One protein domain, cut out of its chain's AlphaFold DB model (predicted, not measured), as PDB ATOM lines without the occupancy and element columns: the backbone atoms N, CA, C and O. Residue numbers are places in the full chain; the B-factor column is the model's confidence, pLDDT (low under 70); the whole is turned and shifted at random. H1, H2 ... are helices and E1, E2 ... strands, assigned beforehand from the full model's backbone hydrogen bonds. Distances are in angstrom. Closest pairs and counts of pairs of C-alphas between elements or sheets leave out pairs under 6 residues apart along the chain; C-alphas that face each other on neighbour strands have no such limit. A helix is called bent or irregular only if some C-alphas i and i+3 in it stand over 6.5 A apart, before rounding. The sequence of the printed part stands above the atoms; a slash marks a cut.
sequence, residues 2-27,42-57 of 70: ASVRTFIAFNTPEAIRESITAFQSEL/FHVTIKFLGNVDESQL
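AT A GLANCE: This is residues 2 to 27 and 42 to 57 of the 70 residues of the protein "LigT_PEase domain-containing protein" of Ignavibacteria bacterium (UniProt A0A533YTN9). A long, bent ribbon of two antiparallel strands, E1 and E2, has helix H1 beyond one end, turned across the ribbon's length, and the very short helix H2 at the other end. The tip of H1, residues 22 to 27, sticks out free. The printed part has 42 residues with two named helices and two named strands, in the order E1, H1, E2, H2, and its class is mixed, helices and strands. It is extended, with a radius of gyration of the C-alphas of 14.6 A, and spans 42 by 19 by 13 A.

IN THESE COORDINATES: E1, residues 3 to 11, begins at C-alpha 3 (17.689, -22.293, -49.570), is 23.5 A long and bends by 53 degrees at residue 8. H1, residues 14 to 27, is 19.9 A long and ends at C-alpha 27 (45.189, -45.103, -51.344). E2, residues 43 to 53, is 22.7 A long and bends by 83 degrees at residue 46. H2, residues 54 to 57, ends at C-alpha 57 (21.891, -17.135, -41.998).

HOW THE PARTS SIT: E1 and E2 are antiparallel neighbours, with 160 degrees between their directions. N 4 and O 52 are 2.9 A apart and N 44 and O 10 are 3.0 A apart, both within hydrogen-bond range. The C-alphas of Phe 7 and Phe 48, which face each other, are 4.3 A apart. A tight link of 2 residues joins E1 to H1. E2 and H2 have a tight link with no residue between them. The closest C-alphas of E1 and H2 are those of Ser 3 and Glu 54, 5.8 A apart. H1 and H2 are apart. In H1 every O i to N i+4 pair is within hydrogen-bond range; H2 is too short for such a pair.

THE WHOLE: The outline is a rod; the two C-alphas farthest apart, those of Glu 26 and Ser 55, are 43.4 A apart. Residues 28 to 41 are not printed, and C-alphas 27 and 42 are 16.7 A apart across this cut, which lies in the link from H1 to E2. The mean pLDDT of the printed part is 91.7, and no printed residue is under 70.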
ATOM      1  N   ALA A   2      15.772 -18.431 -51.704       82.12
ATOM      2  CA  ALA A   2      16.889 -19.354 -51.893       82.12
ATOM      3  C   ALA A   2      17.167 -20.116 -50.588       82.12
ATOM      4  O   ALA A   2      17.132 -19.540 -49.500       82.12
ATOM      5  N   SER A   3      17.392 -21.425 -50.704       88.38
ATOM      6  CA  SER A   3      17.689 -22.293 -49.570       88.38
ATOM      7  C   SER A   3      19.037 -22.962 -49.776       88.38
ATOM      8  O   SER A   3      19.311 -23.502 -50.849       88.38
ATOM      9  N   VAL A   4      19.868 -22.928 -48.738       93.12
ATOM     10  CA  VAL A   4      21.223 -23.472 -48.754       93.12
ATOM     11  C   VAL A   4      21.353 -24.605 -47.746       93.12
ATOM     12  O   VAL A   4      20.896 -24.508 -46.604       93.12
ATOM     13  N   ARG A   5      22.002 -25.697 -48.159       94.06
ATOM     14  CA  ARG A   5      22.348 -26.785 -47.245       94.06
ATOM     15  C   ARG A   5      23.476 -26.316 -46.333       94.06
ATOM     16  O   ARG A   5      24.571 -26.021 -46.800       94.06
ATOM     17  N   THR A   6      23.219 -26.286 -45.035       93.31
ATOM     18  CA  THR A   6      24.145 -25.767 -44.027       93.31
ATOM     19  C   THR A   6      24.466 -26.808 -42.962       93.31
ATOM     20  O   THR A   6      23.708 -27.747 -42.689       93.31
ATOM     21  N   PHE A   7      25.635 -26.641 -42.360       93.69
ATOM     22  CA  PHE A   7      26.131 -27.442 -41.252       93.69
ATOM     23  C   PHE A   7      27.132 -26.610 -40.441       93.69
ATOM     24  O   PHE A   7      27.630 -25.588 -40.909       93.69
ATOM     25  N   ILE A   8      27.402 -27.046 -39.214       91.44
ATOM     26  CA  ILE A   8      28.426 -26.479 -38.334       91.44
ATOM     27  C   ILE A   8      29.608 -27.441 -38.331       91.44
ATOM     28  O   ILE A   8      29.414 -28.644 -38.128       91.44
ATOM     29  N   ALA A   9      30.813 -26.918 -38.533       91.75
ATOM     30  CA  ALA A   9      32.030 -27.709 -38.554       91.75
ATOM     31  C   ALA A   9      33.192 -27.005 -37.851       91.75
ATOM     32  O   ALA A   9      33.230 -25.777 -37.779       91.75
ATOM     33  N   PHE A  10      34.147 -27.804 -37.378       90.25
ATOM     34  CA  PHE A  10      35.477 -27.319 -37.025       90.25
ATOM     35  C   PHE A  10      36.421 -27.472 -38.213       90.25
ATOM     36  O   PHE A  10      36.388 -28.484 -38.921       90.25
ATOM     37  N   ASN A  11      37.288 -26.475 -38.392       87.81
ATOM     38  CA  ASN A  11      38.391 -26.573 -39.336       87.81
ATOM     39  C   ASN A  11      39.367 -27.646 -38.855       87.81
ATOM     40  O   ASN A  11      39.744 -27.676 -37.683       87.81
ATOM     41  N   THR A  12      39.785 -28.513 -39.772       88.88
ATOM     42  CA  THR A  12      40.775 -29.541 -39.469       88.88
ATOM     43  C   THR A  12      42.155 -28.888 -39.296       88.88
ATOM     44  O   THR A  12      42.593 -28.185 -40.213       88.88
ATOM     45  N   PRO A  13      42.857 -29.103 -38.162       91.56
ATOM     46  CA  PRO A  13      44.212 -28.591 -37.960       91.56
ATOM     47  C   PRO A  13      45.171 -29.069 -39.050       91.56
ATOM     48  O   PRO A  13      45.038 -30.185 -39.555       91.56
ATOM     49  N   GLU A  14      46.164 -28.248 -39.381       91.00
ATOM     50  CA  GLU A  14      47.084 -28.496 -40.494       91.00
ATOM     51  C   GLU A  14      47.762 -29.868 -40.436       91.00
ATOM     52  O   GLU A  14      47.640 -30.627 -41.393       91.00
ATOM     53  N   ALA A  15      48.336 -30.236 -39.288       93.19
ATOM     54  CA  ALA A  15      49.001 -31.528 -39.097       93.19
ATOM     55  C   ALA A  15      48.085 -32.733 -39.394       93.19
ATOM     56  O   ALA A  15      48.517 -33.749 -39.936       93.19
ATOM     57  N   ILE A  16      46.791 -32.619 -39.072       92.75
ATOM     58  CA  ILE A  16      45.813 -33.674 -39.358       92.75
ATOM     59  C   ILE A  16      45.478 -33.703 -40.851       92.75
ATOM     60  O   ILE A  16      45.395 -34.785 -41.430       92.75
ATOM     61  N   ARG A  17      45.325 -32.539 -41.500       93.25
ATOM     62  CA  ARG A  17      45.111 -32.484 -42.957       93.25
ATOM     63  C   ARG A  17      46.274 -33.129 -43.704       93.25
ATOM     64  O   ARG A  17      46.026 -33.914 -44.610       93.25
ATOM     65  N   GLU A  18      47.509 -32.833 -43.308       93.81
ATOM     66  CA  GLU A  18      48.717 -33.403 -43.914       93.81
ATOM     67  C   GLU A  18      48.755 -34.926 -43.774       93.81
ATOM     68  O   GLU A  18      48.968 -35.628 -44.763       93.81
ATOM     69  N   SER A  19      48.461 -35.446 -42.579       94.75
ATOM     70  CA  SER A  19      48.380 -36.890 -42.341       94.75
ATOM     71  C   SER A  19      47.314 -37.564 -43.214       94.75
ATOM     72  O   SER A  19      47.589 -38.593 -43.835       94.75
ATOM     73  N   ILE A  20      46.124 -36.962 -43.333       94.31
ATOM     74  CA  ILE A  20      45.061 -37.473 -44.211       94.31
ATOM     75  C   ILE A  20      45.513 -37.438 -45.675       94.31
ATOM     76  O   ILE A  20      45.298 -38.408 -46.396       94.31
ATOM     77  N   THR A  21      46.154 -36.358 -46.128       94.06
ATOM     78  CA  THR A  21      46.634 -36.222 -47.512       94.06
ATOM     79  C   THR A  21      47.739 -37.226 -47.853       94.06
ATOM     80  O   THR A  21      47.746 -37.765 -48.965       94.06
ATOM     81  N   ALA A  22      48.635 -37.533 -46.913       95.19
ATOM     82  CA  ALA A  22      49.636 -38.584 -47.087       95.19
ATOM     83  C   ALA A  22      48.961 -39.949 -47.292       95.19
ATOM     84  O   ALA A  22      49.197 -40.615 -48.301       95.19
ATOM     85  N   PHE A  23      48.015 -40.305 -46.419       94.81
ATOM     86  CA  PHE A  23      47.270 -41.560 -46.530       94.81
ATOM     87  C   PHE A  23      46.406 -41.630 -47.802       94.81
ATOM     88  O   PHE A  23      46.346 -42.653 -48.483       94.81
ATOM     89  N   GLN A  24      45.784 -40.516 -48.191       94.75
ATOM     90  CA  GLN A  24      45.040 -40.388 -49.445       94.75
ATOM     91  C   GLN A  24      45.928 -40.674 -50.665       94.75
ATOM     92  O   GLN A  24      45.475 -41.291 -51.629       94.75
ATOM     93  N   SER A  25      47.190 -40.237 -50.628       93.19
ATOM     94  CA  SER A  25      48.169 -40.470 -51.696       93.19
ATOM     95  C   SER A  25      48.534 -41.947 -51.824       93.19
ATOM     96  O   SER A  25      48.640 -42.452 -52.939       93.19
ATOM     97  N   GLU A  26      48.650 -42.662 -50.706       95.50
ATOM     98  CA  GLU A  26      48.850 -44.113 -50.708       95.50
ATOM     99  C   GLU A  26      47.636 -44.842 -51.298       95.50
ATOM    100  O   GLU A  26      47.782 -45.679 -52.191       95.50
ATOM    101  N   LEU A  27      46.423 -44.472 -50.872       94.50
ATOM    102  CA  LEU A  27      45.189 -45.103 -51.344       94.50
ATOM    103  C   LEU A  27      44.905 -44.849 -52.827       94.50
ATOM    104  O   LEU A  27      44.295 -45.696 -53.480       94.50
ATOM    105  N   PHE A  42      38.736 -30.361 -45.956       90.62
ATOM    106  CA  PHE A  42      38.646 -31.197 -44.766       90.62
ATOM    107  C   PHE A  42      38.126 -30.397 -43.576       90.62
ATOM    108  O   PHE A  42      38.695 -29.387 -43.166       90.62
ATOM    109  N   HIS A  43      37.039 -30.897 -43.006       91.69
ATOM    110  CA  HIS A  43      36.403 -30.345 -41.825       91.69
ATOM    111  C   HIS A  43      35.736 -31.475 -41.047       91.69
ATOM    112  O   HIS A  43      35.322 -32.488 -41.618       91.69
ATOM    113  N   VAL A  44      35.583 -31.286 -39.741       90.06
ATOM    114  CA  VAL A  44      34.802 -32.201 -38.905       90.06
ATOM    115  C   VAL A  44      33.409 -31.614 -38.749       90.06
ATOM    116  O   VAL A  44      33.233 -30.588 -38.091       90.06
ATOM    117  N   THR A  45      32.411 -32.244 -39.373       92.06
ATOM    118  CA  THR A  45      31.012 -31.830 -39.211       92.06
ATOM    119  C   THR A  45      30.519 -32.200 -37.814       92.06
ATOM    120  O   THR A  45      30.531 -33.368 -37.440       92.06
ATOM    121  N   ILE A  46      30.036 -31.209 -37.066       91.19
ATOM    122  CA  ILE A  46      29.453 -31.395 -35.729       91.19
ATOM    123  C   ILE A  46      27.946 -31.620 -35.842       91.19
ATOM    124  O   ILE A  46      27.376 -32.492 -35.190       91.19
ATOM    125  N   LYS A  47      27.278 -30.793 -36.654       89.38
ATOM    126  CA  LYS A  47      25.819 -30.799 -36.768       89.38
ATOM    127  C   LYS A  47      25.372 -30.369 -38.154       89.38
ATOM    128  O   LYS A  47      25.703 -29.274 -38.603       89.38
ATOM    129  N   PHE A  48      24.540 -31.191 -38.783       93.50
ATOM    130  CA  PHE A  48      23.804 -30.801 -39.979       93.50
ATOM    131  C   PHE A  48      22.594 -29.947 -39.594       93.50
ATOM    132  O   PHE A  48      21.823 -30.312 -38.708       93.50
ATOM    133  N   LEU A  49      22.438 -28.807 -40.261       90.25
ATOM    134  CA  LEU A  49      21.281 -27.922 -40.111       90.25
ATOM    135  C   LEU A  49      20.282 -28.099 -41.264       90.25
ATOM    136  O   LEU A  49      19.143 -27.655 -41.165       90.25
ATOM    137  N   GLY A  50      20.688 -28.797 -42.328       91.75
ATOM    138  CA  GLY A  50      19.842 -29.056 -43.485       91.75
ATOM    139  C   GLY A  50      19.669 -27.805 -44.338       91.75
ATOM    140  O   GLY A  50      20.574 -26.978 -44.429       91.75
ATOM    141  N   ASN A  51      18.520 -27.696 -44.990       94.12
ATOM    142  CA  ASN A  51      18.191 -26.586 -45.873       94.12
ATOM    143  C   ASN A  51      17.701 -25.396 -45.044       94.12
ATOM    144  O   ASN A  51      16.640 -25.452 -44.426       94.12
ATOM    145  N   VAL A  52      18.497 -24.331 -45.022       91.19
ATOM    146  CA  VAL A  52      18.207 -23.092 -44.297       91.19
ATOM    147  C   VAL A  52      17.919 -21.997 -45.312       91.19
ATOM    148  O   VAL A  52      18.588 -21.901 -46.339       91.19
ATOM    149  N   ASP A  53      16.888 -21.200 -45.050       92.12
ATOM    150  CA  ASP A  53      16.591 -20.014 -45.848       92.12
ATOM    151  C   ASP A  53      17.716 -18.982 -45.684       92.12
ATOM    152  O   ASP A  53      18.135 -18.693 -44.559       92.12
ATOM    153  N   GLU A  54      18.207 -18.424 -46.792       89.81
ATOM    154  CA  GLU A  54      19.325 -17.474 -46.768       89.81
ATOM    155  C   GLU A  54      19.080 -16.271 -45.838       89.81
ATOM    156  O   GLU A  54      20.021 -15.780 -45.208       89.81
ATOM    157  N   SER A  55      17.821 -15.849 -45.652       90.56
ATOM    158  CA  SER A  55      17.458 -14.761 -44.731       90.56
ATOM    159  C   SER A  55      17.750 -15.071 -43.257       90.56
ATOM    160  O   SER A  55      17.914 -14.152 -42.454       90.56
ATOM    161  N   GLN A  56      17.834 -16.353 -42.884       87.50
ATOM    162  CA  GLN A  56      18.070 -16.804 -41.508       87.50
ATOM    163  C   GLN A  56      19.564 -16.938 -41.173       87.50
ATOM    164  O   GLN A  56      19.930 -16.996 -39.994       87.50
ATOM    165  N   LEU A  57      20.446 -16.951 -42.182       86.00
ATOM    166  CA  LEU A  57      21.891 -17.135 -41.998       86.00
ATOM    167  C   LEU A  57      22.529 -16.106 -41.044       86.00
ATOM    168  O   LEU A  57      23.279 -16.528 -40.159       86.00
TER     169      LEU A  57